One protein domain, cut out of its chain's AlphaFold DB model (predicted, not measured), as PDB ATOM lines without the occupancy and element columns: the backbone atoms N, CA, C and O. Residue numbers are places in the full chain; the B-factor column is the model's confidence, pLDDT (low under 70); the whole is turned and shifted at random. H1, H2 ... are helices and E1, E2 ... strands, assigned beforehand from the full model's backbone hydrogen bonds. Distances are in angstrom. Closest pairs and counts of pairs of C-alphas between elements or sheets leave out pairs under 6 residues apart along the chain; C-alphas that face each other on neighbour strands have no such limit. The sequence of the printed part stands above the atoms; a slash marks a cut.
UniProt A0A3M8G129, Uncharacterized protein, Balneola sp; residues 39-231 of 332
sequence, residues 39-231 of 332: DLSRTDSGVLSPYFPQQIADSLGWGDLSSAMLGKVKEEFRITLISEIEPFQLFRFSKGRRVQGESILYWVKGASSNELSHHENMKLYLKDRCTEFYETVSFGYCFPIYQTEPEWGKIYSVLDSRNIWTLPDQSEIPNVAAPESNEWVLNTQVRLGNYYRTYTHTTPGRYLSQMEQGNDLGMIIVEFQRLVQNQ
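What this domain is: This is residues 39 to 231 of the 332 residues of an uncharacterized protein of Balneola sp (UniProt A0A3M8G129). A twisted sheet of seven strands runs through the domain, with helices H2, H3 and H4 over one face and the short H1 on the face opposite to H3 and H4. H3 and H4 run across the strands, while H2 runs along E5 near one edge of the sheet. The printed part has 193 residues with four named helices and seven named strands, in the order H1 E1 E2 E3 H2 E4 E5 H3 E6 E7 H4; the class is mixed, helices and strands. The sheet's order is E4 E5 E3 E2 E1 E6 E7, all antiparallel. The whole is compact, with a radius of gyration of the C-alphas of 16.9 A and spans of 43 by 43 by 35 A.

How they stand to each other: E1, residues 75 to 82, E2, residues 88 to 95, and E3, residues 99 to 108, form a meander, each strand the antiparallel neighbour of the one before; N 79 and O 91 are 2.9 A apart, N 102 and O 92 2.9 A. Beside E1 is E6, residues 185 to 192, with N 78 and O 189 at 2.8 A. E6 forms a hairpin with the edge strand E7, residues 195 to 202, with N 190 and O 197 at 2.8 A. Beside E3 is E5, residues 139 to 144, at 137 degrees between directions, with N 105 and O 142 at 2.9 A. E5 forms a hairpin with the other edge strand, E4, residues 130 to 135, with N 134 and O 141 at 2.8 A. H2, residues 116 to 126, lies over E5 at a height over the sheet of 9.6 A; E3, H2 and E4 make a split strand-helix-strand unit, two strands running the same way with E5 between them, and its crossover is right-handed. H3, residues 152 to 161, lies over E3 and only just over E2, where 3 of its C-alphas fall; the closest C-alphas of H3 and E3 are those of Val 99 and Gly 153, 5.3 A. H4, residues 212 to 229, is on the same face as H3, at a height over the sheet of 10.6 A. With its residues 220 to 223 alone it only just touches H3, with 3 pairs of C-alphas within 8 A, the closest being Leu 159 and Ile 220 at 6.1 A. H1, residues 54 to 59, is on the sheet, on the opposite face from H3 and H4; its closest C-alpha to E5 is that of Ile 56, 7.4 A from that of Phe 139. In H1, H2, H3 and H4 every O i to N i+4 pair is within hydrogen-bond range.

Where its parts are: E3 is 29.3 A from first to last C-alpha, H4 25.7 A and E7 24.0 A. H1 begins at C-alpha 54, (224.574, 194.693, 168.600), and H4 ends at C-alpha 229, (223.389, 218.064, 158.117).

The domain as a whole: The farthest C-alphas, of Ser 113 and Gln 210, are 48.2 A apart. The printed part has no cut. The links H1 to E1 and H3 to E6 are long. The mean pLDDT of the printed part is 85.3; residues 110 to 117 and 177 to 182 are among those under 70.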
ATOM      1  N   ASP A  39     223.645 182.000 153.024       86.00
ATOM      2  CA  ASP A  39     222.281 181.463 153.069       86.00
ATOM      3  C   ASP A  39     221.978 180.929 154.476       86.00
ATOM      4  O   ASP A  39     222.346 179.807 154.830       86.00
ATOM      5  N   LEU A  40     221.264 181.732 155.264       84.38
ATOM      6  CA  LEU A  40     220.870 181.427 156.641       84.38
ATOM      7  C   LEU A  40     219.866 180.267 156.748       84.38
ATOM      8  O   LEU A  40     219.538 179.840 157.847       84.38
ATOM      9  N   SER A  41     219.352 179.728 155.635       81.44
ATOM     10  CA  SER A  41     218.607 178.460 155.685       81.44
ATOM     11  C   SER A  41     219.515 177.237 155.820       81.44
ATOM     12  O   SER A  41     219.032 176.133 156.073       81.44
ATOM     13  N   ARG A  42     220.827 177.423 155.632       80.31
ATOM     14  CA  ARG A  42     221.842 176.364 155.644       80.31
ATOM     15  C   ARG A  42     222.845 176.501 156.789       80.31
ATOM     16  O   ARG A  42     223.635 175.583 156.989       80.31
ATOM     17  N   THR A  43     222.829 177.617 157.514       75.62
ATOM     18  CA  THR A  43     223.704 177.895 158.660       75.62
ATOM     19  C   THR A  43     222.906 178.540 159.788       75.62
ATOM     20  O   THR A  43     221.919 179.224 159.535       75.62
ATOM     21  N   ASP A  44     223.339 178.352 161.036       70.62
ATOM     22  CA  ASP A  44     222.635 178.920 162.196       70.62
ATOM     23  C   ASP A  44     222.823 180.448 162.312       70.62
ATOM     24  O   ASP A  44     221.952 181.159 162.825       70.62
ATOM     25  N   SER A  45     223.944 180.969 161.800       77.25
ATOM     26  CA  SER A  45     224.262 182.400 161.776       77.25
ATOM     27  C   SER A  45     225.169 182.790 160.603       77.25
ATOM     28  O   SER A  45     225.800 181.944 159.958       77.25
ATOM     29  N   GLY A  46     225.200 184.092 160.307       77.81
ATOM     30  CA  GLY A  46     226.151 184.727 159.397       77.81
ATOM     31  C   GLY A  46     227.387 185.287 160.113       77.81
ATOM     32  O   GLY A  46     227.582 185.107 161.313       77.81
ATOM     33  N   VAL A  47     228.236 185.991 159.360       79.88
ATOM     34  CA  VAL A  47     229.415 186.679 159.911       79.88
ATOM     35  C   VAL A  47     228.981 187.913 160.707       79.88
ATOM     36  O   VAL A  47     228.313 188.805 160.173       79.88
ATOM     37  N   LEU A  48     229.389 187.981 161.973       77.81
ATOM     38  CA  LEU A  48     229.198 189.157 162.821       77.81
ATOM     39  C   LEU A  48     230.233 190.231 162.475       77.81
ATOM     40  O   LEU A  48     231.417 189.929 162.324       77.81
ATOM     41  N   SER A  49     229.793 191.485 162.387       80.19
ATOM     42  CA  SER A  49     230.706 192.619 162.242       80.19
ATOM     43  C   SER A  49     231.086 193.167 163.621       80.19
ATOM     44  O   SER A  49     230.185 193.499 164.393       80.19
ATOM     45  N   PRO A  50     232.386 193.334 163.931       80.94
ATOM     46  CA  PRO A  50     232.819 193.954 165.183       80.94
ATOM     47  C   PRO A  50     232.476 195.450 165.248       80.94
ATOM     48  O   PRO A  50     232.489 196.035 166.326       80.94
ATOM     49  N   TYR A  51     232.155 196.069 164.108       85.88
ATOM     50  CA  TYR A  51     231.765 197.474 164.017       85.88
ATOM     51  C   TYR A  51     230.273 197.698 164.289       85.88
ATOM     52  O   TYR A  51     229.845 198.838 164.451       85.88
ATOM     53  N   PHE A  52     229.456 196.640 164.321       91.50
ATOM     54  CA  PHE A  52     228.023 196.774 164.549       91.50
ATOM     55  C   PHE A  52     227.693 196.757 166.055       91.50
ATOM     56  O   PHE A  52     228.007 195.777 166.735       91.50
ATOM     57  N   PRO A  53     227.033 197.793 166.609       93.62
ATOM     58  CA  PRO A  53     226.719 197.854 168.036       93.62
ATOM     59  C   PRO A  53     225.490 196.988 168.375       93.62
ATOM     60  O   PRO A  53     224.391 197.495 168.607       93.62
ATOM     61  N   GLN A  54     225.671 195.664 168.431       93.81
ATOM     62  CA  GLN A  54     224.574 194.693 168.600       93.81
ATOM     63  C   GLN A  54     223.694 194.966 169.833       93.81
ATOM     64  O   GLN A  54     222.477 194.838 169.749       93.81
ATOM     65  N   GLN A  55     224.272 195.431 170.947       94.31
ATOM     66  CA  GLN A  55     223.508 195.751 172.161       94.31
ATOM     67  C   GLN A  55     222.423 196.817 171.923       94.31
ATOM     68  O   GLN A  55     221.360 196.756 172.537       94.31
ATOM     69  N   ILE A  56     222.679 197.788 171.037       96.31
ATOM     70  CA  ILE A  56     221.695 198.817 170.680       96.31
ATOM     71  C   ILE A  56     220.557 198.165 169.894       96.31
ATOM     72  O   ILE A  56     219.394 198.320 170.259       96.31
ATOM     73  N   ALA A  57     220.885 197.362 168.878       94.31
ATOM     74  CA  ALA A  57     219.895 196.635 168.084       94.31
ATOM     75  C   ALA A  57     219.019 195.706 168.946       94.31
ATOM     76  O   ALA A  57     217.806 195.646 168.747       94.31
ATOM     77  N   ASP A  58     219.607 195.027 169.933       93.25
ATOM     78  CA  ASP A  58     218.872 194.178 170.873       93.25
ATOM     79  C   ASP A  58     217.933 195.002 171.763       93.25
ATOM     80  O   ASP A  58     216.763 194.646 171.907       93.25
ATOM     81  N   SER A  59     218.400 196.137 172.301       95.69
ATOM     82  CA  SER A  59     217.563 197.021 173.129       95.69
ATOM     83  C   SER A  59     216.364 197.609 172.377       95.69
ATOM     84  O   SER A  59     215.327 197.870 172.980       95.69
ATOM     85  N   LEU A  60     216.482 197.758 171.055       93.94
ATOM     86  CA  LEU A  60     215.424 198.255 170.174       93.94
ATOM     87  C   LEU A  60     214.537 197.141 169.604       93.94
ATOM     88  O   LEU A  60     213.628 197.403 168.817       93.94
ATOM     89  N   GLY A  61     214.802 195.882 169.966       92.44
ATOM     90  CA  GLY A  61     214.071 194.729 169.443       92.44
ATOM     91  C   GLY A  61     214.317 194.463 167.954       92.44
ATOM     92  O   GLY A  61     213.555 193.727 167.329       92.44
ATOM     93  N   TRP A  62     215.370 195.039 167.370       91.25
ATOM     94  CA  TRP A  62     215.778 194.775 165.988       91.25
ATOM     95  C   TRP A  62     216.411 193.387 165.836       91.25
ATOM     96  O   TRP A  62     216.383 192.814 164.744       91.25
ATOM     97  N   GLY A  63     217.005 192.867 166.917       88.25
ATOM     98  CA  GLY A  63     217.695 191.578 166.978       88.25
ATOM     99  C   GLY A  63     218.943 191.500 166.094       88.25
ATOM    100  O   GLY A  63     219.390 192.492 165.515       88.25
ATOM    101  N   ASP A  64     219.525 190.310 165.978       89.75
ATOM    102  CA  ASP A  64     220.703 190.052 165.142       89.75
ATOM    103  C   ASP A  64     220.300 189.766 163.687       89.75
ATOM    104  O   ASP A  64     219.653 188.758 163.388       89.75
ATOM    105  N   LEU A  65     220.706 190.647 162.764       89.56
ATOM    106  CA  LEU A  65     220.385 190.507 161.341       89.56
ATOM    107  C   LEU A  65     221.027 189.258 160.719       89.56
ATOM    108  O   LEU A  65     220.477 188.709 159.763       89.56
ATOM    109  N   SER A  66     222.136 188.787 161.288       88.25
ATOM    110  CA  SER A  66     222.844 187.585 160.858       88.25
ATOM    111  C   SER A  66     222.223 186.287 161.389       88.25
ATOM    112  O   SER A  66     222.615 185.207 160.955       88.25
ATOM    113  N   SER A  67     221.242 186.362 162.294       86.31
ATOM    114  CA  SER A  67     220.613 185.183 162.893       86.31
ATOM    115  C   SER A  67     219.545 184.569 161.985       86.31
ATOM    116  O   SER A  67     218.622 185.259 161.530       86.31
ATOM    117  N   ALA A  68     219.595 183.246 161.802       79.88
ATOM    118  CA  ALA A  68     218.542 182.486 161.125       79.88
ATOM    119  C   ALA A  68     217.200 182.500 161.890       79.88
ATOM    120  O   ALA A  68     216.143 182.286 161.295       79.88
ATOM    121  N   MET A  69     217.229 182.780 163.200       79.56
ATOM    122  CA  MET A  69     216.043 182.805 164.067       79.56
ATOM    123  C   MET A  69     215.272 184.123 164.011       79.56
ATOM    124  O   MET A  69     214.100 184.164 164.392       79.56
ATOM    125  N   LEU A  70     215.903 185.199 163.534       75.12
ATOM    126  CA  LEU A  70     215.190 186.437 163.245       75.12
ATOM    127  C   LEU A  70     214.119 186.094 162.197       75.12
ATOM    128  O   LEU A  70     214.465 185.542 161.149       75.12
ATOM    129  N   GLY A  71     212.838 186.348 162.511       64.12
ATOM    130  CA  GLY A  71     211.680 185.985 161.677       64.12
ATOM    131  C   GLY A  71     211.773 186.507 160.234       64.12
ATOM    132  O   GLY A  71     212.777 187.080 159.842       64.12
ATOM    133  N   LYS A  72     210.734 186.333 159.400       65.69
ATOM    134  CA  LYS A  72     210.788 186.678 157.957       65.69
ATOM    135  C   LYS A  72     211.005 188.184 157.683       65.69
ATOM    136  O   LYS A  72     210.072 188.883 157.286       65.69
ATOM    137  N   VAL A  73     212.237 188.664 157.838       72.75
ATOM    138  CA  VAL A  73     212.736 189.926 157.303       72.75
ATOM    139  C   VAL A  73     212.696 189.791 155.792       72.75
ATOM    140  O   VAL A  73     213.286 188.872 155.229       72.75
ATOM    141  N   LYS A  74     211.937 190.669 155.135       80.81
ATOM    142  CA  LYS A  74     211.873 190.673 153.674       80.81
ATOM    143  C   LYS A  74     213.127 191.311 153.114       80.81
ATOM    144  O   LYS A  74     213.891 190.620 152.461       80.81
ATOM    145  N   GLU A  75     213.339 192.585 153.416       91.19
ATOM    146  CA  GLU A  75     214.484 193.359 152.946       91.19
ATOM    147  C   GLU A  75     214.874 194.341 154.053       91.19
ATOM    148  O   GLU A  75     214.039 195.133 154.496       91.19
ATOM    149  N   GLU A  76     216.114 194.280 154.521       93.81
ATOM    150  CA  GLU A  76     216.640 195.207 155.518       93.81
ATOM    151  C   GLU A  76     218.127 195.444 155.288       93.81
ATOM    152  O   GLU A  76     218.866 194.509 154.987       93.81
ATOM    153  N   PHE A  77     218.576 196.679 155.466       94.06
ATOM    154  CA  PHE A  77     219.992 196.959 155.641       94.06
ATOM    155  C   PHE A  77     220.217 197.905 156.810       94.06
ATOM    156  O   PHE A  77     219.380 198.753 157.134       94.06
ATOM    157  N   ARG A  78     221.356 197.714 157.467       95.62
ATOM    158  CA  ARG A  78     221.804 198.487 158.617       95.62
ATOM    159  C   ARG A  78     223.186 199.016 158.333       95.62
ATOM    160  O   ARG A  78     224.039 198.276 157.849       95.62
ATOM    161  N   ILE A  79     223.384 200.293 158.607       95.31
ATOM    162  CA  ILE A  79     224.600 201.002 158.245       95.31
ATOM    163  C   ILE A  79     225.130 201.692 159.484       95.31
ATOM    164  O   ILE A  79     224.429 202.486 160.105       95.31
ATOM    165  N   THR A  80     226.372 201.383 159.823       94.88
ATOM    166  CA  THR A  80     227.103 202.020 160.906       94.88
ATOM    167  C   THR A  80     228.145 202.962 160.318       94.88
ATOM    168  O   THR A  80     228.966 202.538 159.503       94.88
ATOM    169  N   LEU A  81     228.130 204.221 160.753       92.12
ATOM    170  CA  LEU A  81     229.168 205.213 160.487       92.12
ATOM    171  C   LEU A  81     229.949 205.473 161.770       92.12
ATOM    172  O   LEU A  81     229.417 206.053 162.718       92.12
ATOM    173  N   ILE A  82     231.210 205.063 161.789       89.06
ATOM    174  CA  ILE A  82     232.132 205.305 162.900       89.06
ATOM    175  C   ILE A  82     233.152 206.319 162.413       89.06
ATOM    176  O   ILE A  82     233.768 206.105 161.377       89.06
ATOM    177  N   SER A  83     233.328 207.421 163.126       83.00
ATOM    178  CA  SER A  83     234.390 208.387 162.832       83.00
ATOM    179  C   SER A  83     235.416 208.381 163.961       83.00
ATOM    180  O   SER A  83     235.207 207.704 164.964       83.00
ATOM    181  N   GLU A  84     236.518 209.114 163.823       76.62
ATOM    182  CA  GLU A  84     237.484 209.280 164.918       76.62
ATOM    183  C   GLU A  84     236.830 209.862 166.183       76.62
ATOM    184  O   GLU A  84     237.271 209.587 167.298       76.62
ATOM    185  N   ILE A  85     235.752 210.640 166.016       76.94
ATOM    186  CA  ILE A  85     235.076 211.320 167.113       76.94
ATOM    187  C   ILE A  85     233.583 210.956 167.148       76.94
ATOM    188  O   ILE A  85     232.893 210.895 166.130       76.94
ATOM    189  N   GLU A  86     233.074 210.674 168.341       85.25
ATOM    190  CA  GLU A  86     231.667 210.347 168.602       85.25
ATOM    191  C   GLU A  86     230.738 211.574 168.458       85.25
ATOM    192  O   GLU A  86     231.228 212.679 168.309       85.25
ATOM    193  N   PRO A  87     229.399 211.468 168.492       89.81
ATOM    194  CA  PRO A  87     228.643 210.235 168.392       89.81
ATOM    195  C   PRO A  87     228.826 209.592 167.017       89.81
ATOM    196  O   PRO A  87     228.868 210.250 165.976       89.81
ATOM    197  N   PHE A  88     228.897 208.273 167.032       92.88
ATOM    198  CA  PHE A  88     228.762 207.434 165.856       92.88
ATOM    199  C   PHE A  88     227.300 207.370 165.425       92.88
ATOM    200  O   PHE A  88     226.394 207.773 166.162       92.88
ATOM    201  N   GLN A  89     227.059 206.853 164.223       94.69
ATOM    202  CA  GLN A  89     225.715 206.800 163.660       94.69
ATOM    203  C   GLN A  89     225.335 205.396 163.255       94.69
ATOM    204  O   GLN A  89     226.135 204.661 162.680       94.69
ATOM    205  N   LEU A  90     224.093 205.045 163.539       96.56
ATOM    206  CA  LEU A  90     223.501 203.787 163.143       96.56
ATOM    207  C   LEU A  90     222.192 204.075 162.421       96.56
ATOM    208  O   LEU A  90     221.282 204.686 162.972       96.56
ATOM    209  N   PHE A  91     222.106 203.601 161.188       96.31
ATOM    210  CA  PHE A  91     220.909 203.666 160.375       96.31
ATOM    211  C   PHE A  91     220.337 202.277 160.184       96.31
ATOM    212  O   PHE A  91     221.071 201.305 159.989       96.31
ATOM    213  N   ARG A  92     219.013 202.196 160.159       96.38
ATOM    214  CA  ARG A  92     218.278 200.994 159.785       96.38
ATOM    215  C   ARG A  92     217.262 201.350 158.721       96.38
ATOM    216  O   ARG A  92     216.516 202.307 158.877       96.38
ATOM    217  N   PHE A  93     217.200 200.541 157.673       96.44
ATOM    218  CA  PHE A  93     216.189 200.639 156.631       96.44
ATOM    219  C   PHE A  93     215.538 199.283 156.443       96.44
ATOM    220  O   PHE A  93     216.221 198.311 156.139       96.44
ATOM    221  N   SER A  94     214.218 199.217 156.586       93.75
ATOM    222  CA  SER A  94     213.449 197.982 156.437       93.75
ATOM    223  C   SER A  94     212.317 198.187 155.440       93.75
ATOM    224  O   SER A  94     211.607 199.195 155.488       93.75
ATOM    225  N   LYS A  95     212.123 197.239 154.522       90.88
ATOM    226  CA  LYS A  95     211.073 197.310 153.500       90.88
ATOM    227  C   LYS A  95     210.121 196.127 153.609       90.88
ATOM    228  O   LYS A  95     210.430 194.977 153.303       90.88
ATOM    229  N   GLY A  96     208.906 196.457 154.045       86.75
ATOM    230  CA  GLY A  96     207.740 195.579 154.032       86.75
ATOM    231  C   GLY A  96     206.776 195.986 152.917       86.75
ATOM    232  O   GLY A  96     207.081 195.868 151.736       86.75
ATOM    233  N   ARG A  97     205.587 196.481 153.288       85.50
ATOM    234  CA  ARG A  97     204.680 197.165 152.336       85.50
ATOM    235  C   ARG A  97     205.123 198.596 152.028       85.50
ATOM    236  O   ARG A  97     204.763 199.141 150.992       85.50
ATOM    237  N   ARG A  98     205.846 199.209 152.961       90.25
ATOM    238  CA  ARG A  98     206.446 200.538 152.867       90.25
ATOM    239  C   ARG A  98     207.869 200.443 153.403       90.25
ATOM    240  O   ARG A  98     208.172 199.515 154.157       90.25
ATOM    241  N   VAL A  99     208.702 201.390 152.995       94.25
ATOM    242  CA  VAL A  99     210.024 201.595 153.583       94.25
ATOM    243  C   VAL A  99     209.851 202.289 154.930       94.25
ATOM    244  O   VAL A  99     209.089 203.249 155.036       94.25
ATOM    245  N   GLN A 100     210.552 201.787 155.936       95.00
ATOM    246  CA  GLN A 100     210.764 202.421 157.230       95.00
ATOM    247  C   GLN A 100     212.255 202.696 157.384       95.00
ATOM    248  O   GLN A 100     213.071 201.876 156.954       95.00
ATOM    249  N   GLY A 101     212.591 203.838 157.974       95.25
ATOM    250  CA  GLY A 101     213.959 204.202 158.295       95.25
ATOM    251  C   GLY A 101     214.057 204.691 159.732       95.25
ATOM    252  O   GLY A 101     213.118 205.293 160.246       95.25
ATOM    253  N   GLU A 102     215.180 204.393 160.369       95.56
ATOM    254  CA  GLU A 102     215.525 204.841 161.715       95.56
ATOM    255  C   GLU A 102     216.983 205.308 161.711       95.56
ATOM    256  O   GLU A 102     217.826 204.730 161.018       95.56
ATOM    257  N   SER A 103     217.277 206.345 162.492       95.81
ATOM    258  CA  SER A 103     218.629 206.852 162.723       95.81
ATOM    259  C   SER A 103     218.879 206.948 164.215       95.81
ATOM    260  O   SER A 103     218.001 207.351 164.973       95.81
ATOM    261  N   ILE A 104     220.095 206.618 164.621       97.00
ATOM    262  CA  ILE A 104     220.541 206.624 166.007       97.00
ATOM    263  C   ILE A 104     221.903 207.298 166.062       97.00
ATOM    264  O   ILE A 104     222.784 206.992 165.258       97.00
ATOM    265  N   LEU A 105     222.072 208.185 167.035       96.00
ATOM    266  CA  LEU A 105     223.373 208.662 167.481       96.00
ATOM    267  C   LEU A 105     223.799 207.816 168.678       96.00
ATOM    268  O   LEU A 105     223.002 207.619 169.592       96.00
ATOM    269  N   TYR A 106     225.028 207.305 168.686       95.56
ATOM    270  CA  TYR A 106     225.513 206.470 169.783       95.56
ATOM    271  C   TYR A 106     226.984 206.716 170.118       95.56
ATOM    272  O   TYR A 106     227.746 207.224 169.302       95.56
ATOM    273  N   TRP A 107     227.375 206.371 171.339       93.00
ATOM    274  CA  TRP A 107     228.730 206.542 171.860       93.00
ATOM    275  C   TRP A 107     229.044 205.468 172.894       93.00
ATOM    276  O   TRP A 107     228.142 204.865 173.485       93.00
ATOM    277  N   VAL A 108     230.325 205.221 173.127       89.38
ATOM    278  CA  VAL A 108     230.800 204.270 174.123       89.38
ATOM    279  C   VAL A 108     230.635 204.867 175.522       89.38
ATOM    280  O   VAL A 108     231.066 205.980 175.824       89.38
ATOM    281  N   LYS A 109     230.020 204.092 176.415       85.38
ATOM    282  CA  LYS A 109     230.083 204.318 177.861       85.38
ATOM    283  C   LYS A 109     231.440 203.793 178.310       85.38
ATOM    284  O   LYS A 109     231.602 202.582 178.427       85.38
ATOM    285  N   GLY A 110     232.435 204.668 178.445       69.69
ATOM    286  CA  GLY A 110     233.793 204.243 178.800       69.69
ATOM    287  C   GLY A 110     233.845 203.372 180.069       69.69
ATOM    288  O   GLY A 110     232.964 203.430 180.928       69.69
ATOM    289  N   ALA A 111     234.869 202.523 180.159       48.81
ATOM    290  CA  ALA A 111     235.050 201.508 181.196       48.81
ATOM    291  C   ALA A 111     235.739 202.005 182.492       48.81
ATOM    292  O   ALA A 111     235.938 201.214 183.415       48.81
ATOM    293  N   SER A 112     236.129 203.278 182.595       46.00
ATOM    294  CA  SER A 112     236.951 203.824 183.683       46.00
ATOM    295  C   SER A 112     236.350 205.074 184.340       46.00
ATOM    296  O   SER A 112     235.576 205.823 183.751       46.00
ATOM    297  N   SER A 113     236.721 205.330 185.596       44.53
ATOM    298  CA  SER A 113     236.155 206.391 186.446       44.53
ATOM    299  C   SER A 113     236.372 207.828 185.946       44.53
ATOM    300  O   SER A 113     235.702 208.731 186.437       44.53
ATOM    301  N   ASN A 114     237.254 208.052 184.963       49.81
ATOM    302  CA  ASN A 114     237.396 209.347 184.281       49.81
ATOM    303  C   ASN A 114     236.423 209.498 183.089       49.81
ATOM    304  O   ASN A 114     236.152 210.617 182.661       49.81
ATOM    305  N   GLU A 115     235.851 208.401 182.585       51.72
ATOM    306  CA  GLU A 115     234.957 208.354 181.417       51.72
ATOM    307  C   GLU A 115     233.468 208.492 181.776       51.72
ATOM    308  O   GLU A 115     232.643 208.740 180.897       51.72
ATOM    309  N   LEU A 116     233.108 208.434 183.066       52.25
ATOM    310  CA  LEU A 116     231.780 208.863 183.530       52.25
ATOM    311  C   LEU A 116     231.503 210.328 183.144       52.25
ATOM    312  O   LEU A 116     230.364 210.676 182.847       52.25
ATOM    313  N   SER A 117     232.552 211.159 183.068       66.81
ATOM    314  CA  SER A 117     232.443 212.521 182.535       66.81
ATOM    315  C   SER A 117     232.090 212.528 181.047       66.81
ATOM    316  O   SER A 117     231.234 213.297 180.637       66.81
ATOM    317  N   HIS A 118     232.678 211.638 180.245       75.19
ATOM    318  CA  HIS A 118     232.437 211.558 178.803       75.19
ATOM    319  C   HIS A 118     230.990 211.190 178.480       75.19
ATOM    320  O   HIS A 118     230.354 211.842 177.657       75.19
ATOM    321  N   HIS A 119     230.443 210.185 179.168       83.00
ATOM    322  CA  HIS A 119     229.065 209.756 178.938       83.00
ATOM    323  C   HIS A 119     228.049 210.872 179.228       83.00
ATOM    324  O   HIS A 119     227.178 211.136 178.397       83.00
ATOM    325  N   GLU A 120     228.185 211.549 180.371       80.06
ATOM    326  CA  GLU A 120     227.301 212.656 180.749       80.06
ATOM    327  C   GLU A 120     227.536 213.905 179.885       80.06
ATOM    328  O   GLU A 120     226.580 214.562 179.473       80.06
ATOM    329  N   ASN A 121     228.786 214.191 179.514       77.12
ATOM    330  CA  ASN A 121     229.118 215.272 178.587       77.12
ATOM    331  C   ASN A 121     228.512 215.045 177.196       77.12
ATOM    332  O   ASN A 121     228.019 215.992 176.586       77.12
ATOM    333  N   MET A 122     228.483 213.801 176.709       84.06
ATOM    334  CA  MET A 122     227.838 213.472 175.440       84.06
ATOM    335  C   MET A 122     226.321 213.685 175.504       84.06
ATOM    336  O   MET A 122     225.747 214.271 174.587       84.06
ATOM    337  N   LYS A 123     225.662 213.280 176.600       86.19
ATOM    338  CA  LYS A 123     224.233 213.585 176.807       86.19
ATOM    339  C   LYS A 123     223.984 215.090 176.805       86.19
ATOM    340  O   LYS A 123     223.053 215.558 176.157       86.19
ATOM    341  N   LEU A 124     224.837 215.857 177.484       78.88
ATOM    342  CA  LEU A 124     224.736 217.313 177.526       78.88
ATOM    343  C   LEU A 124     224.909 217.945 176.136       78.88
ATOM    344  O   LEU A 124     224.130 218.821 175.757       78.88
ATOM    345  N   TYR A 125     225.887 217.470 175.365       79.38
ATOM    346  CA  TYR A 125     226.144 217.892 173.985       79.38
ATOM    347  C   TYR A 125     224.981 217.598 173.033       79.38
ATOM    348  O   TYR A 125     224.726 218.355 172.097       79.38
ATOM    349  N   LEU A 126     224.240 216.517 173.281       85.88
ATOM    350  CA  LEU A 126     223.128 216.083 172.439       85.88
ATOM    351  C   LEU A 126     221.747 216.503 172.965       85.88
ATOM    352  O   LEU A 126     220.749 216.182 172.322       85.88
ATOM    353  N   LYS A 127     221.663 217.220 174.095       83.81
ATOM    354  CA  LYS A 127     220.416 217.488 174.840       83.81
ATOM    355  C   LYS A 127     219.294 218.118 174.005       83.81
ATOM    356  O   LYS A 127     218.141 217.760 174.197       83.81
ATOM    357  N   ASP A 128     219.640 218.977 173.049       83.75
ATOM    358  CA  ASP A 128     218.677 219.650 172.158       83.75
ATOM    359  C   ASP A 128     218.713 219.102 170.721       83.75
ATOM    360  O   ASP A 128     218.100 219.641 169.801       83.75
ATOM    361  N   ARG A 129     219.477 218.027 170.518       87.75
ATOM    362  CA  ARG A 129     219.644 217.333 169.237       87.75
ATOM    363  C   ARG A 129     218.988 215.962 169.244       87.75
ATOM    364  O   ARG A 129     218.923 215.338 168.191       87.75
ATOM    365  N   CYS A 130     218.531 215.494 170.402       93.06
ATOM    366  CA  CYS A 130     217.981 214.166 170.604       93.06
ATOM    367  C   CYS A 130     216.641 214.205 171.339       93.06
ATOM    368  O   CYS A 130     216.430 215.048 172.204       93.06
ATOM    369  N   THR A 131     215.739 213.278 171.002       90.06
ATOM    370  CA  THR A 131     214.421 213.188 171.650       90.06
ATOM    371  C   THR A 131     214.527 212.664 173.080       90.06
ATOM    372  O   THR A 131     213.997 213.269 174.005       90.06
ATOM    373  N   GLU A 132     215.216 211.537 173.257       92.50
ATOM    374  CA  GLU A 132     215.411 210.848 174.532       92.50
ATOM    375  C   GLU A 132     216.743 210.094 174.531       92.50
ATOM    376  O   GLU A 132     217.253 209.707 173.476       92.50
ATOM    377  N   PHE A 133     217.282 209.869 175.730       95.31
ATOM    378  CA  PHE A 133     218.542 209.171 175.955       95.31
ATOM    379  C   PHE A 133     218.310 207.776 176.521       95.31
ATOM    380  O   PHE A 133     217.597 207.604 177.509       95.31
ATOM    381  N   TYR A 134     218.983 206.802 175.923       96.62
ATOM    382  CA  TYR A 134     218.929 205.401 176.299       96.62
ATOM    383  C   TYR A 134     220.334 204.858 176.512       96.62
ATOM    384  O   TYR A 134     221.337 205.422 176.060       96.62
ATOM    385  N   GLU A 135     220.407 203.732 177.208       94.94
ATOM    386  CA  GLU A 135     221.672 203.134 177.589       94.94
ATOM    387  C   GLU A 135     221.623 201.615 177.496       94.94
ATOM    388  O   GLU A 135     220.640 200.968 177.859       94.94
ATOM    389  N   THR A 136     222.742 201.048 177.069       93.62
ATOM    390  CA  THR A 136     223.072 199.638 177.233       93.62
ATOM    391  C   THR A 136     224.213 199.505 178.246       93.62
ATOM    392  O   THR A 136     224.610 200.472 178.910       93.62
ATOM    393  N   VAL A 137     224.761 198.297 178.379       90.38
ATOM    394  CA  VAL A 137     225.960 198.062 179.192       90.38
ATOM    395  C   VAL A 137     227.145 198.868 178.654       90.38
ATOM    396  O   VAL A 137     227.852 199.496 179.435       90.38
ATOM    397  N   SER A 138     227.343 198.877 177.333       90.56
ATOM    398  CA  SER A 138     228.535 199.456 176.696       90.56
ATOM    399  C   SER A 138     228.289 200.766 175.948       90.56
ATOM    400  O   SER A 138     229.257 201.431 175.587       90.56
ATOM    401  N   PHE A 139     227.036 201.155 175.704       93.88
ATOM    402  CA  PHE A 139     226.721 202.304 174.856       93.88
ATOM    403  C   PHE A 139     225.681 203.229 175.476       93.88
ATOM    404  O   PHE A 139     224.739 202.777 176.126       93.88
ATOM    405  N   GLY A 140     225.842 204.528 175.245       95.06
ATOM    406  CA  GLY A 140     224.745 205.486 175.291       95.06
ATOM    407  C   GLY A 140     224.248 205.718 173.871       95.06
ATOM    408  O   GLY A 140     225.039 205.661 172.927       95.06
ATOM    409  N   TYR A 141     222.948 205.930 173.698       97.25
ATOM    410  CA  TYR A 141     222.391 206.260 172.393       97.25
ATOM    411  C   TYR A 141     221.133 207.124 172.495       97.25
ATOM    412  O   TYR A 141     220.474 207.177 173.533       97.25
ATOM    413  N   CYS A 142     220.807 207.818 171.411       97.19
ATOM    414  CA  CYS A 142     219.593 208.612 171.289       97.19
ATOM    415  C   CYS A 142     219.124 208.725 169.836       97.19
ATOM    416  O   CYS A 142     219.871 208.443 168.896       97.19
ATOM    417  N   PHE A 143     217.873 209.148 169.655       96.31
ATOM    418  CA  PHE A 143     217.302 209.414 168.336       96.31
ATOM    419  C   PHE A 143     217.465 210.896 167.993       96.31
ATOM    420  O   PHE A 143     216.987 211.734 168.763       96.31
ATOM    421  N   PRO A 144     218.125 211.239 166.873       95.38
ATOM    422  CA  PRO A 144     218.324 212.623 166.495       95.38
ATOM    423  C   PRO A 144     216.999 213.283 166.104       95.38
ATOM    424  O   PRO A 144     216.153 212.679 165.446       95.38
ATOM    425  N   ILE A 145     216.854 214.555 166.459       93.94
ATOM    426  CA  ILE A 145     215.782 215.421 165.975       93.94
ATOM    427  C   ILE A 145     216.211 215.976 164.617       93.94
ATOM    428  O   ILE A 145     217.338 216.446 164.459       93.94
ATOM    429  N   TYR A 146     215.322 215.929 163.629       92.69
ATOM    430  CA  TYR A 146     215.567 216.489 162.302       92.69
ATOM    431  C   TYR A 146     214.856 217.828 162.129       92.69
ATOM    432  O   TYR A 146     213.718 217.993 162.561       92.69
ATOM    433  N   GLN A 147     215.499 218.762 161.423       90.75
ATOM    434  CA  GLN A 147     214.877 220.033 161.030       90.75
ATOM    435  C   GLN A 147     213.676 219.798 160.105       90.75
ATOM    436  O   GLN A 147     212.683 220.518 160.139       90.75
ATOM    437  N   THR A 148     213.772 218.777 159.255       91.50
ATOM    438  CA  THR A 148     212.682 218.280 158.415       91.50
ATOM    439  C   THR A 148     212.708 216.760 158.425       91.50
ATOM    440  O   THR A 148     213.770 216.172 158.229       91.50
ATOM    441  N   GLU A 149     211.551 216.126 158.625       92.25
ATOM    442  CA  GLU A 149     211.442 214.664 158.667       92.25
ATOM    443  C   GLU A 149     212.070 214.021 157.413       92.25
ATOM    444  O   GLU A 149     211.710 214.397 156.288       92.25
ATOM    445  N   PRO A 150     213.001 213.060 157.565       94.62
ATOM    446  CA  PRO A 150     213.625 212.418 156.421       94.62
ATOM    447  C   PRO A 150     212.628 211.626 155.573       94.62
ATOM    448  O   PRO A 150     211.850 210.802 156.054       94.62
ATOM    449  N   GLU A 151     212.709 211.793 154.255       95.25
ATOM    450  CA  GLU A 151     211.933 210.986 153.318       95.25
ATOM    451  C   GLU A 151     212.564 209.596 153.135       95.25
ATOM    452  O   GLU A 151     213.189 209.305 152.111       95.25
ATOM    453  N   TRP A 152     212.396 208.716 154.126       95.81
ATOM    454  CA  TRP A 152     213.040 207.395 154.196       95.81
ATOM    455  C   TRP A 152     212.893 206.553 152.924       95.81
ATOM    456  O   TRP A 152     213.840 205.892 152.507       95.81
ATOM    457  N   GLY A 153     211.734 206.610 152.260       95.88
ATOM    458  CA  GLY A 153     211.513 205.920 150.985       95.88
ATOM    459  C   GLY A 153     212.381 206.446 149.837       95.88
ATOM    460  O   GLY A 153     212.861 205.651 149.027       95.88
ATOM    461  N   LYS A 154     212.623 207.764 149.774       95.31
ATOM    462  CA  LYS A 154     213.525 208.366 148.780       95.31
ATOM    463  C   LYS A 154     214.972 207.999 149.076       95.31
ATOM    464  O   LYS A 154     215.665 207.562 148.166       95.31
ATOM    465  N   ILE A 155     215.383 208.095 150.340       95.69
ATOM    466  CA  ILE A 155     216.737 207.729 150.778       95.69
ATOM    467  C   ILE A 155     217.015 206.263 150.441       95.69
ATOM    468  O   ILE A 155     217.992 205.962 149.765       95.69
ATOM    469  N   TYR A 156     216.111 205.353 150.818       95.19
ATOM    470  CA  TYR A 156     216.217 203.940 150.459       95.19
ATOM    471  C   TYR A 156     216.365 203.758 148.947       95.19
ATOM    472  O   TYR A 156     217.243 203.025 148.521       95.19
ATOM    473  N   SER A 157     215.557 204.450 148.138       93.88
ATOM    474  CA  SER A 157     215.625 204.340 146.673       93.88
ATOM    475  C   SER A 157     216.964 204.830 146.109       93.88
ATOM    476  O   SER A 157     217.465 204.253 145.148       93.88
ATOM    477  N   VAL A 158     217.561 205.866 146.708       94.25
ATOM    478  CA  VAL A 158     218.911 206.324 146.356       94.25
ATOM    479  C   VAL A 158     219.927 205.233 146.675       94.25
ATOM    480  O   VAL A 158     220.655 204.825 145.776       94.25
ATOM    481  N   LEU A 159     219.941 204.710 147.902       94.31
ATOM    482  CA  LEU A 159     220.879 203.658 148.317       94.31
ATOM    483  C   LEU A 159     220.732 202.394 147.455       94.31
ATOM    484  O   LEU A 159     221.722 201.813 147.010       94.31
ATOM    485  N   ASP A 160     219.492 202.024 147.151       92.06
ATOM    486  CA  ASP A 160     219.136 200.913 146.277       92.06
ATOM    487  C   ASP A 160     219.706 201.084 144.863       92.06
ATOM    488  O   ASP A 160     220.354 200.185 144.329       92.06
ATOM    489  N   SER A 161     219.549 202.282 144.289       91.88
ATOM    490  CA  SER A 161     220.096 202.635 142.972       91.88
ATOM    491  C   SER A 161     221.626 202.717 142.930       91.88
ATOM    492  O   SER A 161     222.199 202.745 141.845       91.88
ATOM    493  N   ARG A 162     222.277 202.760 144.099       92.06
ATOM    494  CA  ARG A 162     223.738 202.785 144.284       92.06
ATOM    495  C   ARG A 162     224.284 201.440 144.747       92.06
ATOM    496  O   ARG A 162     225.321 201.379 145.398       92.06
ATOM    497  N   ASN A 163     223.571 200.360 144.433       90.88
ATOM    498  CA  ASN A 163     224.039 198.994 144.629       90.88
ATOM    499  C   ASN A 163     224.412 198.657 146.085       90.88
ATOM    500  O   ASN A 163     225.220 197.756 146.304       90.88
ATOM    501  N   ILE A 164     223.795 199.305 147.088       91.19
ATOM    502  CA  ILE A 164     224.073 199.048 148.519       91.19
ATOM    503  C   ILE A 164     223.958 197.558 148.885       91.19
ATOM    504  O   ILE A 164     224.626 197.064 149.787       91.19
ATOM    505  N   TRP A 165     223.139 196.795 148.167       90.38
ATOM    506  CA  TRP A 165     223.020 195.359 148.388       90.38
ATOM    507  C   TRP A 165     224.297 194.605 148.033       90.38
ATOM    508  O   TRP A 165     224.661 193.679 148.752       90.38
ATOM    509  N   THR A 166     224.964 194.995 146.947       88.25
ATOM    510  CA  THR A 166     226.001 194.221 146.253       88.25
ATOM    511  C   THR A 166     227.359 194.919 146.209       88.25
ATOM    512  O   THR A 166     228.246 194.433 145.510       88.25
ATOM    513  N   LEU A 167     227.545 196.036 146.924       88.00
ATOM    514  CA  LEU A 167     228.850 196.690 147.015       88.00
ATOM    515  C   LEU A 167     229.924 195.676 147.444       88.00
ATOM    516  O   LEU A 167     229.693 194.894 148.373       88.00
ATOM    517  N   PRO A 168     231.081 195.655 146.764       85.44
ATOM    518  CA  PRO A 168     232.162 194.753 147.123       85.44
ATOM    519  C   PRO A 168     232.827 195.206 148.429       85.44
ATOM    520  O   PRO A 168     232.678 196.360 148.844       85.44
ATOM    521  N   ASP A 169     233.557 194.307 149.087       84.94
ATOM    522  CA  ASP A 169     234.306 194.678 150.291       84.94
ATOM    523  C   ASP A 169     235.465 195.630 149.931       84.94
ATOM    524  O   ASP A 169     235.897 195.700 148.777       84.94
ATOM    525  N   GLN A 170     235.992 196.374 150.906       82.31
ATOM    526  CA  GLN A 170     237.134 197.269 150.714       82.31
ATOM    527  C   GLN A 170     238.311 196.620 149.984       82.31
ATOM    528  O   GLN A 170     238.965 197.287 149.183       82.31
ATOM    529  N   SER A 171     238.591 195.341 150.250       81.81
ATOM    530  CA  SER A 171     239.726 194.639 149.630       81.81
ATOM    531  C   SER A 171     239.661 194.569 148.095       81.81
ATOM    532  O   SER A 171     240.684 194.353 147.446       81.81
ATOM    533  N   GLU A 172     238.486 194.799 147.513       81.75
ATOM    534  CA  GLU A 172     238.220 194.705 146.078       81.75
ATOM    535  C   GLU A 172     238.131 196.078 145.385       81.75
ATOM    536  O   GLU A 172     238.085 196.137 144.155       81.75
ATOM    537  N   ILE A 173     238.118 197.189 146.138       81.00
ATOM    538  CA  ILE A 173     238.002 198.546 145.581       81.00
ATOM    539  C   ILE A 173     239.365 199.256 145.633       81.00
ATOM    540  O   ILE A 173     239.879 199.535 146.720       81.00
ATOM    541  N   PRO A 174     239.959 199.619 144.481       79.94
ATOM    542  CA  PRO A 174     241.205 200.379 144.449       79.94
ATOM    543  C   PRO A 174     241.100 201.737 145.167       79.94
ATOM    544  O   PRO A 174     240.163 202.509 144.947       79.94
ATOM    545  N   ASN A 175     242.099 202.047 145.998       78.75
ATOM    546  CA  ASN A 175     242.161 203.240 146.849       78.75
ATOM    547  C   ASN A 175     243.323 204.161 146.420       78.75
ATOM    548  O   ASN A 175     244.384 203.679 146.013       78.75
ATOM    549  N   VAL A 176     243.148 205.482 146.526       72.62
ATOM    550  CA  VAL A 176     244.241 206.447 146.345       72.62
ATOM    551  C   VAL A 176     245.131 206.435 147.598       72.62
ATOM    552  O   VAL A 176     244.746 206.874 148.685       72.62
ATOM    553  N   ALA A 177     246.333 205.872 147.477       54.97
ATOM    554  CA  ALA A 177     247.288 205.746 148.575       54.97
ATOM    555  C   ALA A 177     247.775 207.124 149.074       54.97
ATOM    556  O   ALA A 177     248.732 207.679 148.543       54.97
ATOM    557  N   ALA A 178     247.134 207.669 150.109       56.81
ATOM    558  CA  ALA A 178     247.625 208.782 150.916       56.81
ATOM    559  C   ALA A 178     247.029 208.683 152.334       56.81
ATOM    560  O   ALA A 178     245.823 208.484 152.456       56.81
ATOM    561  N   PRO A 179     247.824 208.778 153.410       52.34
ATOM    562  CA  PRO A 179     247.274 208.827 154.760       52.34
ATOM    563  C   PRO A 179     246.523 210.151 154.965       52.34
ATOM    564  O   PRO A 179     247.119 211.222 154.868       52.34
ATOM    565  N   GLU A 180     245.222 210.076 155.244       55.53
ATOM    566  CA  GLU A 180     244.463 211.189 155.820       55.53
ATOM    567  C   GLU A 180     244.447 211.047 157.343       55.53
ATOM    568  O   GLU A 180     244.506 209.939 157.870       55.53
ATOM    569  N   SER A 181     244.364 212.171 158.050       55.91
ATOM    570  CA  SER A 181     244.289 212.203 159.514       55.91
ATOM    571  C   SER A 181     242.932 211.775 160.073       55.91
ATOM    572  O   SER A 181     242.837 211.588 161.275       55.91
ATOM    573  N   ASN A 182     241.901 211.636 159.231       61.38
ATOM    574  CA  ASN A 182     240.513 211.465 159.659       61.38
ATOM    575  C   ASN A 182     239.972 210.116 159.171       61.38
ATOM    576  O   ASN A 182     239.195 210.044 158.213       61.38
ATOM    577  N   GLU A 183     240.409 209.034 159.812       71.62
ATOM    578  CA  GLU A 183     239.899 207.700 159.509       71.62
ATOM    579  C   GLU A 183     238.447 207.560 159.979       71.62
ATOM    580  O   GLU A 183     238.070 207.944 161.088       71.62
ATOM    581  N   TRP A 184     237.608 206.998 159.117       82.69
ATOM    582  CA  TRP A 184     236.227 206.670 159.447       82.69
ATOM    583  C   TRP A 184     235.815 205.370 158.760       82.69
ATOM    584  O   TRP A 184     236.452 204.931 157.807       82.69
ATOM    585  N   VAL A 185     234.772 204.720 159.258       88.69
ATOM    586  CA  VAL A 185     234.332 203.387 158.851       88.69
ATOM    587  C   VAL A 185     232.861 203.439 158.471       88.69
ATOM    588  O   VAL A 185     232.028 203.883 159.258       88.69
ATOM    589  N   LEU A 186     232.548 202.948 157.275       91.69
ATOM    590  CA  LEU A 186     231.208 202.558 156.856       91.69
ATOM    591  C   LEU A 186     231.121 201.036 156.972       91.69
ATOM    592  O   LEU A 186     231.738 200.318 156.188       91.69
ATOM    593  N   ASN A 187     230.355 200.534 157.931       93.62
ATOM    594  CA  ASN A 187     230.025 199.115 158.008       93.62
ATOM    595  C   ASN A 187     228.570 198.914 157.599       93.62
ATOM    596  O   ASN A 187     227.684 199.557 158.157       93.62
ATOM    597  N   THR A 188     228.317 197.986 156.683       94.88
ATOM    598  CA  THR A 188     226.964 197.696 156.212       94.88
ATOM    599  C   THR A 188     226.628 196.232 156.422       94.88
ATOM    600  O   THR A 188     227.381 195.352 156.015       94.88
ATOM    601  N   GLN A 189     225.464 195.977 157.012       94.50
ATOM    602  CA  GLN A 189     224.814 194.673 157.052       94.50
ATOM    603  C   GLN A 189     223.584 194.713 156.152       94.50
ATOM    604  O   GLN A 189     222.769 195.625 156.266       94.50
ATOM    605  N   VAL A 190     223.409 193.716 155.293       93.44
ATOM    606  CA  VAL A 190     222.247 193.601 154.406       93.44
ATOM    607  C   VAL A 190     221.596 192.233 154.557       93.44
ATOM    608  O   VAL A 190     222.278 191.219 154.726       93.44
ATOM    609  N   ARG A 191     220.266 192.196 154.475       90.50
ATOM    610  CA  ARG A 191     219.473 190.970 154.480       90.50
ATOM    611  C   ARG A 191     218.310 191.037 153.500       90.50
ATOM    612  O   ARG A 191     217.456 191.916 153.599       90.50
ATOM    613  N   LEU A 192     218.244 190.051 152.610       88.69
ATOM    614  CA  LEU A 192     217.124 189.800 151.703       88.69
ATOM    615  C   LEU A 192     216.597 188.383 151.961       88.69
ATOM    616  O   LEU A 192     217.193 187.394 151.533       88.69
ATOM    617  N   GLY A 193     215.488 188.263 152.690       85.75
ATOM    618  CA  GLY A 193     214.964 186.968 153.121       85.75
ATOM    619  C   GLY A 193     215.966 186.208 153.997       85.75
ATOM    620  O   GLY A 193     216.251 186.610 155.126       85.75
ATOM    621  N   ASN A 194     216.488 185.102 153.463       86.44
ATOM    622  CA  ASN A 194     217.480 184.251 154.130       86.44
ATOM    623  C   ASN A 194     218.925 184.587 153.735       86.44
ATOM    624  O   ASN A 194     219.844 183.973 154.260       86.44
ATOM    625  N   TYR A 195     219.137 185.523 152.811       87.69
ATOM    626  CA  TYR A 195     220.472 185.894 152.354       87.69
ATOM    627  C   TYR A 195     220.989 187.060 153.176       87.69
ATOM    628  O   TYR A 195     220.354 188.115 153.206       87.69
ATOM    629  N   TYR A 196     222.132 186.868 153.826       90.00
ATOM    630  CA  TYR A 196     222.789 187.871 154.655       90.00
ATOM    631  C   TYR A 196     224.214 188.135 154.173       90.00
ATOM    632  O   TYR A 196     224.934 187.214 153.786       90.00
ATOM    633  N   ARG A 197     224.635 189.398 154.232       90.06
ATOM    634  CA  ARG A 197     226.018 189.816 153.994       90.06
ATOM    635  C   ARG A 197     226.362 190.982 154.912       90.06
ATOM    636  O   ARG A 197     225.507 191.805 155.228       90.06
ATOM    637  N   THR A 198     227.630 191.065 155.293       91.94
ATOM    638  CA  THR A 198     228.223 192.261 155.889       91.94
ATOM    639  C   THR A 198     229.480 192.627 155.112       91.94
ATOM    640  O   THR A 198     230.160 191.736 154.607       91.94
ATOM    641  N   TYR A 199     229.774 193.915 154.997       91.06
ATOM    642  CA  TYR A 199     231.002 194.417 154.382       91.06
ATOM    643  C   TYR A 199     231.395 195.744 155.028       91.06
ATOM    644  O   TYR A 199     230.558 196.429 155.625       91.06
ATOM    645  N   THR A 200     232.680 196.083 154.948       90.50
ATOM    646  CA  THR A 200     233.224 197.287 155.583       90.50
ATOM    647  C   THR A 200     234.080 198.082 154.611       90.50
ATOM    648  O   THR A 200     234.840 197.518 153.829       90.50
ATOM    649  N   HIS A 201     233.986 199.406 154.707       89.12
ATOM    650  CA  HIS A 201     234.844 200.341 154.000       89.12
ATOM    651  C   HIS A 201     235.445 201.349 154.970       89.12
ATOM    652  O   HIS A 201     234.720 202.099 155.623       89.12
ATOM    653  N   THR A 202     236.773 201.412 155.029       85.62
ATOM    654  CA  THR A 202     237.492 202.457 155.754       85.62
ATOM    655  C   THR A 202     237.834 203.621 154.832       85.62
ATOM    656  O   THR A 202     238.228 203.451 153.679       85.62
ATOM    657  N   THR A 203     237.639 204.827 155.355       78.31
ATOM    658  CA  THR A 203     237.819 206.128 154.704       78.31
ATOM    659  C   THR A 203     237.316 206.138 153.256       78.31
ATOM    660  O   THR A 203     238.086 206.388 152.324       78.31
ATOM    661  N   PRO A 204     236.029 205.840 153.017       68.25
ATOM    662  CA  PRO A 204     235.534 205.585 151.672       68.25
ATOM    663  C   PRO A 204     235.522 206.801 150.726       68.25
ATOM    664  O   PRO A 204     235.305 206.643 149.528       68.25
ATOM    665  N   GLY A 205     235.872 208.000 151.206       68.88
ATOM    666  CA  GLY A 205     236.244 209.129 150.339       68.88
ATOM    667  C   GLY A 205     237.529 208.904 149.522       68.88
ATOM    668  O   GLY A 205     237.796 209.653 148.588       68.88
ATOM    669  N   ARG A 206     238.317 207.868 149.840       74.81
ATOM    670  CA  ARG A 206     239.592 207.552 149.180       74.81
ATOM    671  C   ARG A 206     239.476 206.597 147.993       74.81
ATOM    672  O   ARG A 206     240.494 206.230 147.406       74.81
ATOM    673  N   TYR A 207     238.279 206.147 147.639       76.50
ATOM    674  CA  TYR A 207     238.112 205.304 146.458       76.50
ATOM    675  C   TYR A 207     238.111 206.137 145.182       76.50
ATOM    676  O   TYR A 207     237.683 207.292 145.162       76.50
ATOM    677  N   LEU A 208     238.602 205.546 144.093       65.19
ATOM    678  CA  LEU A 208     238.617 206.207 142.794       65.19
ATOM    679  C   LEU A 208     237.180 206.437 142.311       65.19
ATOM    680  O   LEU A 208     236.526 205.513 141.835       65.19
ATOM    681  N   SER A 209     236.711 207.685 142.368       73.94
ATOM    682  CA  SER A 209     235.369 208.083 141.911       73.94
ATOM    683  C   SER A 209     235.135 207.877 140.412       73.94
ATOM    684  O   SER A 209     234.005 207.940 139.944       73.94
ATOM    685  N   GLN A 210     236.194 207.620 139.641       72.44
ATOM    686  CA  GLN A 210     236.094 207.270 138.222       72.44
ATOM    687  C   GLN A 210     235.682 205.804 138.006       72.44
ATOM    688  O   GLN A 210     235.275 205.441 136.904       72.44
ATOM    689  N   MET A 211     235.789 204.958 139.038       79.12
ATOM    690  CA  MET A 211     235.257 203.596 139.033       79.12
ATOM    691  C   MET A 211     233.814 203.605 139.528       79.12
ATOM    692  O   MET A 211     233.491 204.308 140.483       79.12
ATOM    693  N   GLU A 212     232.958 202.787 138.917       85.31
ATOM    694  CA  GLU A 212     231.527 202.722 139.238       85.31
ATOM    695  C   GLU A 212     231.277 202.453 140.729       85.31
ATOM    696  O   GLU A 212     230.554 203.207 141.372       85.31
ATOM    697  N   GLN A 213     231.961 201.463 141.312       85.44
ATOM    698  CA  GLN A 213     231.812 201.107 142.727       85.44
ATOM    699  C   GLN A 213     232.307 202.221 143.661       85.44
ATOM    700  O   GLN A 213     231.692 202.488 144.692       85.44
ATOM    701  N   GLY A 214     233.403 202.895 143.293       82.62
ATOM    702  CA  GLY A 214     233.920 204.044 144.041       82.62
ATOM    703  C   GLY A 214     232.965 205.238 143.987       82.62
ATOM    704  O   GLY A 214     232.735 205.895 145.001       82.62
ATOM    705  N   ASN A 215     232.352 205.486 142.827       86.00
ATOM    706  CA  ASN A 215     231.327 206.508 142.654       86.00
ATOM    707  C   ASN A 215     230.052 206.196 143.451       86.00
ATOM    708  O   ASN A 215     229.525 207.078 144.126       86.00
ATOM    709  N   ASP A 216     229.558 204.959 143.391       90.62
ATOM    710  CA  ASP A 216     228.359 204.538 144.121       90.62
ATOM    711  C   ASP A 216     228.530 204.714 145.627       90.62
ATOM    712  O   ASP A 216     227.683 205.322 146.287       90.62
ATOM    713  N   LEU A 217     229.673 204.271 146.148       88.00
ATOM    714  CA  LEU A 217     230.037 204.464 147.539       88.00
ATOM    715  C   LEU A 217     230.140 205.956 147.891       88.00
ATOM    716  O   LEU A 217     229.535 206.385 148.867       88.00
ATOM    717  N   GLY A 218     230.793 206.775 147.062       85.50
ATOM    718  CA  GLY A 218     230.822 208.233 147.237       85.50
ATOM    719  C   GLY A 218     229.425 208.860 147.343       85.50
ATOM    720  O   GLY A 218     229.170 209.675 148.228       85.50
ATOM    721  N   MET A 219     228.487 208.438 146.493       89.25
ATOM    722  CA  MET A 219     227.112 208.948 146.499       89.25
ATOM    723  C   MET A 219     226.308 208.505 147.725       89.25
ATOM    724  O   MET A 219     225.519 209.290 148.251       89.25
ATOM    725  N   ILE A 220     226.519 207.279 148.211       91.25
ATOM    726  CA  ILE A 220     225.928 206.795 149.467       91.25
ATOM    727  C   ILE A 220     226.366 207.680 150.642       91.25
ATOM    728  O   ILE A 220     225.560 208.047 151.495       91.25
ATOM    729  N   ILE A 221     227.634 208.077 150.661       87.00
ATOM    730  CA  ILE A 221     228.207 208.904 151.728       87.00
ATOM    731  C   ILE A 221     227.633 210.310 151.703       87.00
ATOM    732  O   ILE A 221     227.268 210.832 152.753       87.00
ATOM    733  N   VAL A 222     227.521 210.908 150.515       87.19
ATOM    734  CA  VAL A 222     226.875 212.214 150.342       87.19
ATOM    735  C   VAL A 222     225.447 212.182 150.890       87.19
ATOM    736  O   VAL A 222     225.028 213.120 151.568       87.19
ATOM    737  N   GLU A 223     224.713 211.091 150.670       92.00
ATOM    738  CA  GLU A 223     223.351 210.948 151.188       92.00
ATOM    739  C   GLU A 223     223.314 210.869 152.723       92.00
ATOM    740  O   GLU A 223     222.468 211.508 153.357       92.00
ATOM    741  N   PHE A 224     224.267 210.172 153.348       89.88
ATOM    742  CA  PHE A 224     224.393 210.182 154.807       89.88
ATOM    743  C   PHE A 224     224.829 211.537 155.356       89.88
ATOM    744  O   PHE A 224     224.255 212.007 156.332       89.88
ATOM    745  N   GLN A 225     225.779 212.219 154.719       85.75
ATOM    746  CA  GLN A 225     226.170 213.575 155.109       85.75
ATOM    747  C   GLN A 225     224.978 214.531 155.050       85.75
ATOM    748  O   GLN A 225     224.780 215.320 155.973       85.75
ATOM    749  N   ARG A 226     224.135 214.417 154.017       88.50
ATOM    750  CA  ARG A 226     222.895 215.189 153.888       88.50
ATOM    751  C   ARG A 226     221.926 214.909 155.039       88.50
ATOM    752  O   ARG A 226     221.336 215.843 155.577       88.50
ATOM    753  N   LEU A 227     221.767 213.643 155.438       89.88
ATOM    754  CA  LEU A 227     220.965 213.270 156.608       89.88
ATOM    755  C   LEU A 227     221.501 213.910 157.888       89.88
ATOM    756  O   LEU A 227     220.730 214.480 158.653       89.88
ATOM    757  N   VAL A 228     222.812 213.852 158.098       86.62
ATOM    758  CA  VAL A 228     223.476 214.417 159.281       86.62
ATOM    759  C   VAL A 228     223.334 215.928 159.339       86.62
ATOM    760  O   VAL A 228     223.003 216.471 160.386       86.62
ATOM    761  N   GLN A 229     223.532 216.611 158.215       84.75
ATOM    762  CA  GLN A 229     223.389 218.064 158.117       84.75
ATOM    763  C   GLN A 229     221.953 218.539 158.372       84.75
ATOM    764  O   GLN A 229     221.753 219.664 158.819       84.75
ATOM    765  N   ASN A 230     220.959 217.690 158.107       87.50
ATOM    766  CA  ASN A 230     219.550 217.966 158.379       87.50
ATOM    767  C   ASN A 230     219.152 217.708 159.847       87.50
ATOM    768  O   ASN A 230     218.013 217.981 160.234       87.50
ATOM    769  N   GLN A 231     220.046 217.167 160.679       88.12
ATOM    770  CA  GLN A 231     219.795 217.064 162.116       88.12
ATOM    771  C   GLN A 231     219.756 218.463 162.741       88.12
ATOM    772  O   GLN A 231     220.414 219.402 162.283       88.12
TER     773      GLN A 231